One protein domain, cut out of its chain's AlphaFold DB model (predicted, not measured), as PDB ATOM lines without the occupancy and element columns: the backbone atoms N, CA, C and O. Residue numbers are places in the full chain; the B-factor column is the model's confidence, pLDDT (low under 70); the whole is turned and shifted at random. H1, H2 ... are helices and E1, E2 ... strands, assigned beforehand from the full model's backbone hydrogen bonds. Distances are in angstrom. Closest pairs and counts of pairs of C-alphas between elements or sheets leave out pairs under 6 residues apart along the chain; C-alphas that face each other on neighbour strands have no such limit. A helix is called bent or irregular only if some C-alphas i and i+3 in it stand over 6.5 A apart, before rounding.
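This is residues 418 to 504 of the 510 residues of an uncharacterized protein of Elaeophora elaphi (UniProt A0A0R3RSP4). One twisted sheet of four strands forms a wall, with a hairpin of two helices, H1 and H2, covering one face and the other face bare. The short strand E1 lies out beyond the E3 edge, and the long link between E4 and E5, residues 486 to 497, loops out from the opposite end of the domain. The printed part has 87 residues with two named helices and five named strands, in the order E1 E2 E3 H1 H2 E4 E5; the sheet runs E3 E2 E5 E4, antiparallel throughout. The class is mixed, helices and strands, in two layers, helices on one face of a sheet. The whole is compact, with a radius of gyration of the C-alphas of 12.3 A and spans of 32 by 30 by 21 A.

In the sheet, the inner strands E2, residues 435 to 440, and E5, residues 498 to 503, are antiparallel at 172 degrees; N 437 and O 501 are 2.9 A apart, within hydrogen-bond range. Edge strand E3, residues 445 to 449, forms a hairpin with E2, with N 438 and O 446 at 2.8 A. Edge strand E4, residues 480 to 485, forms a hairpin with E5, with N 483 and O 500 at 2.9 A. The sheet is twisted, its C-alphas lying up to 4.1 A off the best plane. H2, residues 461 to 471, is on the sheet at a height of 9.4 A, over E5 and only just over E2, where 3 of its C-alphas fall; on the local plane it runs slantwise to the strands, at 36 degrees to E5. Its closest C-alphas to E5 are those of Cys 469 and Cys 502, 5.5 A. H1, residues 450 to 459, is on the same face, over E3, at a height of 10.0 A. H1 and H2 form a helical hairpin and touch, the closest C-alphas being those of Val 457 and Ala 464 at 5.4 A, with a shallow tilt of 24 degrees, opposite ways. Both are irregular: C-alphas 451 and 454 are 7.0 A apart, and 462 and 465 are 7.5 A apart. O i to N i+4 pairs within hydrogen-bond range number 4 of 6 in H1 and 1 of 7 in H2, where 7 of 8 O i to N i+3 pairs are within range. E1, residues 426 to 428, pairs with no named strand and is near E3; residues 418 to 419 pair with its residues 426 to 427, antiparallel.

E1 begins at C-alpha 426, (202.599, 200.058, 188.660), and is 6.9 A long. E2 is 16.6 A, E3 13.9 A, E4 15.6 A and E5 16.2 A long. H1 is 15.0 A long and H2 17.4 A, from C-alpha 461 at (189.724, 180.955, 198.142). E5 ends at C-alpha 503, (191.258, 195.574, 181.690).

The C-alphas farthest apart, those of Ser 477 and Arg 492, are 34.1 A apart. The printed part has no cut, and the link E4 to E5, 12 residues, is long. Mean pLDDT of the printed part is 74.5, and residues 420 to 424, 431 to 432, 471 to 478 and 486 to 496 are under 70.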
ATOM      1  N   CYS A 418     200.040 196.901 185.332       80.50
ATOM      2  CA  CYS A 418     198.952 196.716 186.289       80.50
ATOM      3  C   CYS A 418     199.210 197.527 187.574       80.50
ATOM      4  O   CYS A 418     200.359 197.692 187.977       80.50
ATOM      5  N   TYR A 419     198.157 198.006 188.241       81.44
ATOM      6  CA  TYR A 419     198.257 198.542 189.608       81.44
ATOM      7  C   TYR A 419     198.254 197.392 190.625       81.44
ATOM      8  O   TYR A 419     197.533 196.419 190.408       81.44
ATOM      9  N   VAL A 420     199.028 197.496 191.711       69.81
ATOM     10  CA  VAL A 420     199.168 196.416 192.722       69.81
ATOM     11  C   VAL A 420     198.652 196.814 194.098       69.81
ATOM     12  O   VAL A 420     198.110 195.978 194.812       69.81
ATOM     13  N   THR A 421     198.795 198.085 194.459       63.62
ATOM     14  CA  THR A 421     198.475 198.616 195.789       63.62
ATOM     15  C   THR A 421     197.679 199.915 195.674       63.62
ATOM     16  O   THR A 421     197.547 200.486 194.584       63.62
ATOM     17  N   ASP A 422     197.132 200.386 196.796       60.75
ATOM     18  CA  ASP A 422     196.414 201.665 196.847       60.75
ATOM     19  C   ASP A 422     197.313 202.872 196.536       60.75
ATOM     20  O   ASP A 422     196.820 203.863 196.000       60.75
ATOM     21  N   ASP A 423     198.636 202.726 196.685       59.44
ATOM     22  CA  ASP A 423     199.659 203.740 196.376       59.44
ATOM     23  C   ASP A 423     199.909 203.958 194.869       59.44
ATOM     24  O   ASP A 423     200.913 204.545 194.467       59.44
ATOM     25  N   LEU A 424     199.022 203.458 193.998       65.75
ATOM     26  CA  LEU A 424     199.115 203.585 192.537       65.75
ATOM     27  C   LEU A 424     200.428 203.040 191.940       65.75
ATOM     28  O   LEU A 424     200.767 203.351 190.792       65.75
ATOM     29  N   GLN A 425     201.140 202.177 192.670       75.44
ATOM     30  CA  GLN A 425     202.354 201.545 192.174       75.44
ATOM     31  C   GLN A 425     202.019 200.616 191.003       75.44
ATOM     32  O   GLN A 425     201.110 199.780 191.066       75.44
ATOM     33  N   ARG A 426     202.764 200.794 189.911       78.12
ATOM     34  CA  ARG A 426     202.599 200.058 188.660       78.12
ATOM     35  C   ARG A 426     203.634 198.946 188.550       78.12
ATOM     36  O   ARG A 426     204.822 199.199 188.732       78.12
ATOM     37  N   ILE A 427     203.194 197.752 188.172       80.25
ATOM     38  CA  ILE A 427     204.070 196.629 187.823       80.25
ATOM     39  C   ILE A 427     203.864 196.205 186.379       80.25
ATOM     40  O   ILE A 427     202.769 196.318 185.824       80.25
ATOM     41  N   THR A 428     204.922 195.672 185.783       80.38
ATOM     42  CA  THR A 428     204.860 195.035 184.470       80.38
ATOM     43  C   THR A 428     204.460 193.575 184.642       80.38
ATOM     44  O   THR A 428     205.143 192.803 185.312       80.38
ATOM     45  N   CYS A 429     203.336 193.207 184.043       76.56
ATOM     46  CA  CYS A 429     202.695 191.907 184.217       76.56
ATOM     47  C   CYS A 429     203.447 190.871 183.352       76.56
ATOM     48  O   CYS A 429     203.909 191.207 182.257       76.56
ATOM     49  N   LYS A 430     203.608 189.617 183.813       73.56
ATOM     50  CA  LYS A 430     204.416 188.609 183.077       73.56
ATOM     51  C   LYS A 430     203.785 188.235 181.739       73.56
ATOM     52  O   LYS A 430     204.470 187.795 180.818       73.56
ATOM     53  N   THR A 431     202.468 188.408 181.638       68.81
ATOM     54  CA  THR A 431     201.677 188.122 180.445       68.81
ATOM     55  C   THR A 431     200.986 189.380 179.914       68.81
ATOM     56  O   THR A 431     200.882 190.416 180.571       68.81
ATOM     57  N   ASN A 432     200.456 189.282 178.699       69.19
ATOM     58  CA  ASN A 432     199.578 190.289 178.106       69.19
ATOM     59  C   ASN A 432     198.088 190.030 178.413       69.19
ATOM     60  O   ASN A 432     197.228 190.542 177.695       69.19
ATOM     61  N   PHE A 433     197.767 189.218 179.430       74.19
ATOM     62  CA  PHE A 433     196.378 188.870 179.746       74.19
ATOM     63  C   PHE A 433     195.564 190.051 180.273       74.19
ATOM     64  O   PHE A 433     194.341 190.044 180.120       74.19
ATOM     65  N   GLY A 434     196.235 191.079 180.793       80.88
ATOM     66  CA  GLY A 434     195.622 192.310 181.270       80.88
ATOM     67  C   GLY A 434     195.681 192.450 182.790       80.88
ATOM     68  O   GLY A 434     196.331 191.667 183.486       80.88
ATOM     69  N   CYS A 435     194.985 193.460 183.298       86.69
ATOM     70  CA  CYS A 435     194.873 193.773 184.721       86.69
ATOM     71  C   CYS A 435     193.486 193.413 185.247       86.69
ATOM     72  O   CYS A 435     192.514 193.399 184.484       86.69
ATOM     73  N   PHE A 436     193.380 193.238 186.559       88.12
ATOM     74  CA  PHE A 436     192.105 193.273 187.264       88.12
ATOM     75  C   PHE A 436     192.115 194.336 188.373       88.12
ATOM     76  O   PHE A 436     193.166 194.645 188.936       88.12
ATOM     77  N   ASP A 437     190.937 194.881 188.672       89.31
ATOM     78  CA  ASP A 437     190.655 195.706 189.852       89.31
ATOM     79  C   ASP A 437     189.347 195.198 190.458       89.31
ATOM     80  O   ASP A 437     188.292 195.255 189.821       89.31
ATOM     81  N   PHE A 438     189.444 194.610 191.643       88.44
ATOM     82  CA  PHE A 438     188.323 194.084 192.397       88.44
ATOM     83  C   PHE A 438     188.128 194.910 193.653       88.44
ATOM     84  O   PHE A 438     189.067 195.114 194.418       88.44
ATOM     85  N   HIS A 439     186.896 195.335 193.881       88.25
ATOM     86  CA  HIS A 439     186.497 196.031 195.088       88.25
ATOM     87  C   HIS A 439     185.315 195.298 195.706       88.25
ATOM     88  O   HIS A 439     184.236 195.267 195.107       88.25
ATOM     89  N   SER A 440     185.523 194.683 196.867       84.38
ATOM     90  CA  SER A 440     184.444 194.067 197.623       84.38
ATOM     91  C   SER A 440     183.566 195.139 198.272       84.38
ATOM     92  O   SER A 440     184.018 196.246 198.561       84.38
ATOM     93  N   PHE A 441     182.300 194.813 198.522       80.31
ATOM     94  CA  PHE A 441     181.409 195.691 199.285       80.31
ATOM     95  C   PHE A 441     181.803 195.801 200.762       80.31
ATOM     96  O   PHE A 441     181.404 196.755 201.420       80.31
ATOM     97  N   ASP A 442     182.618 194.865 201.252       74.75
ATOM     98  CA  ASP A 442     183.133 194.836 202.623       74.75
ATOM     99  C   ASP A 442     184.396 195.709 202.795       74.75
ATOM    100  O   ASP A 442     184.951 195.782 203.887       74.75
ATOM    101  N   GLY A 443     184.854 196.379 201.728       73.94
ATOM    102  CA  GLY A 443     185.987 197.313 201.749       73.94
ATOM    103  C   GLY A 443     187.323 196.734 201.274       73.94
ATOM    104  O   GLY A 443     188.261 197.496 201.046       73.94
ATOM    105  N   ASP A 444     187.411 195.423 201.039       80.12
ATOM    106  CA  ASP A 444     188.617 194.778 200.507       80.12
ATOM    107  C   ASP A 444     188.820 195.151 199.034       80.12
ATOM    108  O   ASP A 444     187.993 194.847 198.167       80.12
ATOM    109  N   ARG A 445     189.963 195.765 198.713       85.25
ATOM    110  CA  ARG A 445     190.359 196.057 197.331       85.25
ATOM    111  C   ARG A 445     191.569 195.227 196.927       85.25
ATOM    112  O   ARG A 445     192.595 195.239 197.594       85.25
ATOM    113  N   GLN A 446     191.467 194.545 195.791       87.12
ATOM    114  CA  GLN A 446     192.546 193.743 195.228       87.12
ATOM    115  C   GLN A 446     192.786 194.141 193.773       87.12
ATOM    116  O   GLN A 446     191.877 194.092 192.945       87.12
ATOM    117  N   ARG A 447     194.031 194.483 193.438       87.81
ATOM    118  CA  ARG A 447     194.450 194.801 192.067       87.81
ATOM    119  C   ARG A 447     195.647 193.954 191.678       87.81
ATOM    120  O   ARG A 447     196.398 193.501 192.541       87.81
ATOM    121  N   GLY A 448     195.822 193.727 190.383       88.19
ATOM    122  CA  GLY A 448     197.025 193.068 189.901       88.19
ATOM    123  C   GLY A 448     196.914 192.491 188.503       88.19
ATOM    124  O   GLY A 448     196.039 192.839 187.702       88.19
ATOM    125  N   CYS A 449     197.852 191.600 188.212       86.00
ATOM    126  CA  CYS A 449     197.980 190.909 186.939       86.00
ATOM    127  C   CYS A 449     196.993 189.742 186.844       86.00
ATOM    128  O   CYS A 449     196.875 188.945 187.776       86.00
ATOM    129  N   ILE A 450     196.329 189.570 185.699       85.56
ATOM    130  CA  ILE A 450     195.409 188.436 185.501       85.56
ATOM    131  C   ILE A 450     196.135 187.078 185.615       85.56
ATOM    132  O   ILE A 450     195.547 186.100 186.081       85.56
ATOM    133  N   ASP A 451     197.421 187.009 185.258       81.19
ATOM    134  CA  ASP A 451     198.256 185.811 185.415       81.19
ATOM    135  C   ASP A 451     198.527 185.406 186.870       81.19
ATOM    136  O   ASP A 451     198.846 184.244 187.118       81.19
ATOM    137  N   GLU A 452     198.333 186.300 187.842       85.56
ATOM    138  CA  GLU A 452     198.527 185.992 189.265       85.56
ATOM    139  C   GLU A 452     197.275 185.428 189.944       85.56
ATOM    140  O   GLU A 452     197.368 184.799 191.000       85.56
ATOM    141  N   ILE A 453     196.105 185.554 189.314       85.12
ATOM    142  CA  ILE A 453     194.829 185.080 189.863       85.12
ATOM    143  C   ILE A 453     194.852 183.590 190.272       85.12
ATOM    144  O   ILE A 453     194.285 183.273 191.312       85.12
ATOM    145  N   PRO A 454     195.460 182.629 189.532       82.62
ATOM    146  CA  PRO A 454     195.530 181.238 189.994       82.62
ATOM    147  C   PRO A 454     196.220 181.087 191.354       82.62
ATOM    148  O   PRO A 454     195.775 180.282 192.168       82.62
ATOM    149  N   ARG A 455     197.280 181.866 191.600       82.75
ATOM    150  CA  ARG A 455     198.006 181.868 192.870       82.75
ATOM    151  C   ARG A 455     197.166 182.525 193.964       82.75
ATOM    152  O   ARG A 455     196.955 181.904 194.998       82.75
ATOM    153  N   LEU A 456     196.608 183.705 193.683       84.69
ATOM    154  CA  LEU A 456     195.767 184.450 194.626       84.69
ATOM    155  C   LEU A 456     194.540 183.651 195.074       84.69
ATOM    156  O   LEU A 456     194.244 183.624 196.256       84.69
ATOM    157  N   VAL A 457     193.858 182.946 194.165       82.94
ATOM    158  CA  VAL A 457     192.690 182.112 194.512       82.94
ATOM    159  C   VAL A 457     193.090 180.857 195.296       82.94
ATOM    160  O   VAL A 457     192.304 180.353 196.092       82.94
ATOM    161  N   LYS A 458     194.304 180.334 195.088       81.25
ATOM    162  CA  LYS A 458     194.822 179.203 195.869       81.25
ATOM    163  C   LYS A 458     195.166 179.621 197.304       81.25
ATOM    164  O   LYS A 458     194.942 178.837 198.218       81.25
ATOM    165  N   GLU A 459     195.719 180.823 197.477       86.00
ATOM    166  CA  GLU A 459     196.076 181.404 198.780       86.00
ATOM    167  C   GLU A 459     194.842 181.949 199.529       86.00
ATOM    168  O   GLU A 459     194.728 181.758 200.735       86.00
ATOM    169  N   ARG A 460     193.906 182.577 198.806       84.06
ATOM    170  CA  ARG A 460     192.663 183.189 199.303       84.06
ATOM    171  C   ARG A 460     191.455 182.693 198.491       84.06
ATOM    172  O   ARG A 460     191.071 183.329 197.499       84.06
ATOM    173  N   PRO A 461     190.857 181.545 198.861       82.62
ATOM    174  CA  PRO A 461     189.724 180.955 198.142       82.62
ATOM    175  C   PRO A 461     188.509 181.885 197.984       82.62
ATOM    176  O   PRO A 461     187.780 181.780 196.998       82.62
ATOM    177  N   GLU A 462     188.312 182.832 198.901       78.69
ATOM    178  CA  GLU A 462     187.259 183.854 198.868       78.69
ATOM    179  C   GLU A 462     187.342 184.788 197.641       78.69
ATOM    180  O   GLU A 462     186.335 185.365 197.221       78.69
ATOM    181  N   LEU A 463     188.518 184.874 197.001       82.69
ATOM    182  CA  LEU A 463     188.764 185.637 195.772       82.69
ATOM    183  C   LEU A 463     188.466 184.843 194.490       82.69
ATOM    184  O   LEU A 463     188.818 185.284 193.393       82.69
ATOM    185  N   ALA A 464     187.795 183.688 194.572       80.69
ATOM    186  CA  ALA A 464     187.436 182.874 193.403       80.69
ATOM    187  C   ALA A 464     186.697 183.662 192.301       80.69
ATOM    188  O   ALA A 464     186.800 183.319 191.118       80.69
ATOM    189  N   VAL A 465     186.023 184.752 192.682       78.94
ATOM    190  CA  VAL A 465     185.378 185.737 191.805       78.94
ATOM    191  C   VAL A 465     186.298 186.284 190.702       78.94
ATOM    192  O   VAL A 465     185.861 186.487 189.567       78.94
ATOM    193  N   LEU A 466     187.597 186.425 190.985       83.94
ATOM    194  CA  LEU A 466     188.602 186.930 190.048       83.94
ATOM    195  C   LEU A 466     188.757 186.042 188.804       83.94
ATOM    196  O   LEU A 466     189.133 186.525 187.734       83.94
ATOM    197  N   ASN A 467     188.422 184.747 188.892       79.62
ATOM    198  CA  ASN A 467     188.493 183.831 187.747       79.62
ATOM    199  C   ASN A 467     187.621 184.283 186.567       79.62
ATOM    200  O   ASN A 467     187.900 183.905 185.428       79.62
ATOM    201  N   TYR A 468     186.625 185.142 186.794       77.88
ATOM    202  CA  TYR A 468     185.832 185.739 185.722       77.88
ATOM    203  C   TYR A 468     186.697 186.501 184.700       77.88
ATOM    204  O   TYR A 468     186.465 186.391 183.493       77.88
ATOM    205  N   CYS A 469     187.771 187.169 185.142       77.56
ATOM    206  CA  CYS A 469     188.714 187.838 184.240       77.56
ATOM    207  C   CYS A 469     189.550 186.867 183.388       77.56
ATOM    208  O   CYS A 469     190.043 187.270 182.336       77.56
ATOM    209  N   LYS A 470     189.690 185.591 183.785       71.06
ATOM    210  CA  LYS A 470     190.415 184.572 182.997       71.06
ATOM    211  C   LYS A 470     189.600 184.040 181.822       71.06
ATOM    212  O   LYS A 470     190.155 183.721 180.773       71.06
ATOM    213  N   HIS A 471     188.288 183.885 182.005       55.91
ATOM    214  CA  HIS A 471     187.424 183.190 181.042       55.91
ATOM    215  C   HIS A 471     186.913 184.071 179.915       55.91
ATOM    216  O   HIS A 471     186.411 183.579 178.900       55.91
ATOM    217  N   ALA A 472     186.992 185.376 180.093       47.41
ATOM    218  CA  ALA A 472     186.213 186.250 179.271       47.41
ATOM    219  C   ALA A 472     186.977 186.608 177.980       47.41
ATOM    220  O   ALA A 472     188.127 187.047 177.971       47.41
ATOM    221  N   LYS A 473     186.302 186.414 176.840       50.31
ATOM    222  CA  LYS A 473     186.710 186.865 175.496       50.31
ATOM    223  C   LYS A 473     186.651 188.406 175.395       50.31
ATOM    224  O   LYS A 473     186.139 188.941 174.416       50.31
ATOM    225  N   LEU A 474     187.130 189.120 176.414       51.66
ATOM    226  CA  LEU A 474     186.822 190.532 176.697       51.66
ATOM    227  C   LEU A 474     187.342 191.491 175.625       51.66
ATOM    228  O   LEU A 474     186.789 192.565 175.417       51.66
ATOM    229  N   TRP A 475     188.391 191.098 174.903       58.31
ATOM    230  CA  TRP A 475     189.172 192.016 174.071       58.31
ATOM    231  C   TRP A 475     188.698 192.150 172.622       58.31
ATOM    232  O   TRP A 475     189.509 192.450 171.747       58.31
ATOM    233  N   GLN A 476     187.419 191.900 172.333       49.75
ATOM    234  CA  GLN A 476     186.895 192.032 170.965       49.75
ATOM    235  C   GLN A 476     186.434 193.455 170.611       49.75
ATOM    236  O   GLN A 476     186.491 193.803 169.437       49.75
ATOM    237  N   SER A 477     186.035 194.288 171.581       49.34
ATOM    238  CA  SER A 477     185.504 195.635 171.289       49.34
ATOM    239  C   SER A 477     185.776 196.722 172.339       49.34
ATOM    240  O   SER A 477     185.595 197.896 172.030       49.34
ATOM    241  N   ARG A 478     186.217 196.389 173.563       60.00
ATOM    242  CA  ARG A 478     186.436 197.369 174.650       60.00
ATOM    243  C   ARG A 478     187.797 197.184 175.326       60.00
ATOM    244  O   ARG A 478     188.334 196.078 175.364       60.00
ATOM    245  N   SER A 479     188.365 198.277 175.838       70.88
ATOM    246  CA  SER A 479     189.651 198.300 176.559       70.88
ATOM    247  C   SER A 479     189.536 197.844 178.019       70.88
ATOM    248  O   SER A 479     190.541 197.435 178.599       70.88
ATOM    249  N   TYR A 480     188.331 197.860 178.593       78.94
ATOM    250  CA  TYR A 480     188.007 197.334 179.919       78.94
ATOM    251  C   TYR A 480     186.526 196.937 180.002       78.94
ATOM    252  O   TYR A 480     185.695 197.438 179.235       78.94
ATOM    253  N   ILE A 481     186.195 196.039 180.930       82.00
ATOM    254  CA  ILE A 481     184.827 195.640 181.286       82.00
ATOM    255  C   ILE A 481     184.747 195.568 182.807       82.00
ATOM    256  O   ILE A 481     185.583 194.915 183.423       82.00
ATOM    257  N   CYS A 482     183.745 196.221 183.393       83.75
ATOM    258  CA  CYS A 482     183.468 196.175 184.823       83.75
ATOM    259  C   CYS A 482     182.085 195.578 185.061       83.75
ATOM    260  O   CYS A 482     181.112 196.033 184.456       83.75
ATOM    261  N   SER A 483     182.008 194.590 185.944       81.62
ATOM    262  CA  SER A 483     180.780 193.882 186.289       81.62
ATOM    263  C   SER A 483     180.608 193.858 187.802       81.62
ATOM    264  O   SER A 483     181.553 193.557 188.530       81.62
ATOM    265  N   GLY A 484     179.397 194.148 188.278       81.38
ATOM    266  CA  GLY A 484     179.016 193.834 189.652       81.38
ATOM    267  C   GLY A 484     178.839 192.325 189.779       81.38
ATOM    268  O   GLY A 484     178.112 191.727 188.985       81.38
ATOM    269  N   ILE A 485     179.518 191.704 190.736       75.94
ATOM    270  CA  ILE A 485     179.474 190.263 190.949       75.94
ATOM    271  C   ILE A 485     178.829 189.971 192.294       75.94
ATOM    272  O   ILE A 485     179.263 190.448 193.344       75.94
ATOM    273  N   ARG A 486     177.771 189.158 192.248       66.69
ATOM    274  CA  ARG A 486     177.045 188.689 193.421       66.69
ATOM    275  C   ARG A 486     176.987 187.164 193.405       66.69
ATOM    276  O   ARG A 486     176.504 186.618 192.426       66.69
ATOM    277  N   ASN A 487     177.476 186.534 194.478       59.00
ATOM    278  CA  ASN A 487     177.456 185.098 194.781       59.00
ATOM    279  C   ASN A 487     177.620 184.177 193.564       59.00
ATOM    280  O   ASN A 487     176.645 183.832 192.897       59.00
ATOM    281  N   ILE A 488     178.845 183.729 193.291       54.84
ATOM    282  CA  ILE A 488     179.040 182.689 192.281       54.84
ATOM    283  C   ILE A 488     178.793 181.342 192.965       54.84
ATOM    284  O   ILE A 488     179.642 180.842 193.693       54.84
ATOM    285  N   THR A 489     177.632 180.739 192.716       47.31
ATOM    286  CA  THR A 489     177.129 179.484 193.318       47.31
ATOM    287  C   THR A 489     177.976 178.228 193.046       47.31
ATOM    288  O   THR A 489     177.555 177.121 193.368       47.31
ATOM    289  N   TYR A 490     179.167 178.363 192.455       46.81
ATOM    290  CA  TYR A 490     179.994 177.244 191.996       46.81
ATOM    291  C   TYR A 490     181.132 176.832 192.944       46.81
ATOM    292  O   TYR A 490     181.809 175.843 192.664       46.81
ATOM    293  N   SER A 491     181.350 177.521 194.069       44.84
ATOM    294  CA  SER A 491     182.355 177.125 195.068       44.84
ATOM    295  C   SER A 491     181.738 176.954 196.451       44.84
ATOM    296  O   SER A 491     180.981 177.806 196.897       44.84
ATOM    297  N   ARG A 492     182.122 175.892 197.174       46.31
ATOM    298  CA  ARG A 492     181.759 175.622 198.586       46.31
ATOM    299  C   ARG A 492     182.315 176.656 199.595       46.31
ATOM    300  O   ARG A 492     182.379 176.369 200.783       46.31
ATOM    301  N   ALA A 493     182.750 177.823 199.130       52.72
ATOM    302  CA  ALA A 493     183.338 178.894 199.923       52.72
ATOM    303  C   ALA A 493     182.515 180.175 199.734       52.72
ATOM    304  O   ALA A 493     182.119 180.485 198.607       52.72
ATOM    305  N   ASN A 494     182.272 180.909 200.823       58.56
ATOM    306  CA  ASN A 494     181.659 182.236 200.778       58.56
ATOM    307  C   ASN A 494     182.558 183.161 199.942       58.56
ATOM    308  O   ASN A 494     183.700 183.418 200.314       58.56
ATOM    309  N   THR A 495     182.068 183.611 198.787       63.44
ATOM    310  CA  THR A 495     182.812 184.515 197.895       63.44
ATOM    311  C   THR A 495     182.446 185.961 198.190       63.44
ATOM    312  O   THR A 495     181.277 186.260 198.437       63.44
ATOM    313  N   HIS A 496     183.424 186.869 198.139       68.50
ATOM    314  CA  HIS A 496     183.141 188.290 198.331       68.50
ATOM    315  C   HIS A 496     182.289 188.849 197.188       68.50
ATOM    316  O   HIS A 496     182.542 188.613 196.002       68.50
ATOM    317  N   HIS A 497     181.284 189.633 197.563       79.31
ATOM    318  CA  HIS A 497     180.485 190.436 196.648       79.31
ATOM    319  C   HIS A 497     181.220 191.731 196.332       79.31
ATOM    320  O   HIS A 497     181.815 192.321 197.228       79.31
ATOM    321  N   GLY A 498     181.165 192.195 195.088       84.56
ATOM    322  CA  GLY A 498     181.891 193.407 194.731       84.56
ATOM    323  C   GLY A 498     181.803 193.798 193.269       84.56
ATOM    324  O   GLY A 498     181.102 193.174 192.474       84.56
ATOM    325  N   LEU A 499     182.544 194.835 192.902       87.38
ATOM    326  CA  LEU A 499     182.759 195.251 191.524       87.38
ATOM    327  C   LEU A 499     184.087 194.673 191.026       87.38
ATOM    328  O   LEU A 499     185.128 194.920 191.626       87.38
ATOM    329  N   LEU A 500     184.060 193.939 189.913       88.12
ATOM    330  CA  LEU A 500     185.261 193.439 189.243       88.12
ATOM    331  C   LEU A 500     185.420 194.105 187.881       88.12
ATOM    332  O   LEU A 500     184.580 193.936 186.998       88.12
ATOM    333  N   CYS A 501     186.535 194.798 187.693       87.56
ATOM    334  CA  CYS A 501     186.987 195.313 186.413       87.56
ATOM    335  C   CYS A 501     188.107 194.437 185.851       87.56
ATOM    336  O   CYS A 501     189.108 194.197 186.519       87.56
ATOM    337  N   CYS A 502     187.967 194.006 184.601       86.62
ATOM    338  CA  CYS A 502     188.999 193.319 183.832       86.62
ATOM    339  C   CYS A 502     189.440 194.240 182.688       86.62
ATOM    340  O   CYS A 502     188.601 194.707 181.907       86.62
ATOM    341  N   CYS A 503     190.741 194.506 182.556       82.94
ATOM    342  CA  CYS A 503     191.258 195.574 181.690       82.94
ATOM    343  C   CYS A 503     192.416 195.105 180.803       82.94
ATOM    344  O   CYS A 503     193.260 194.332 181.235       82.94
ATOM    345  N   LYS A 504     192.478 195.583 179.554       76.38
ATOM    346  CA  LYS A 504     193.413 195.064 178.538       76.38
ATOM    347  C   LYS A 504     194.871 195.411 178.837       76.38
ATOM    348  O   LYS A 504     195.765 194.683 178.427       76.38
TER     349      LYS A 504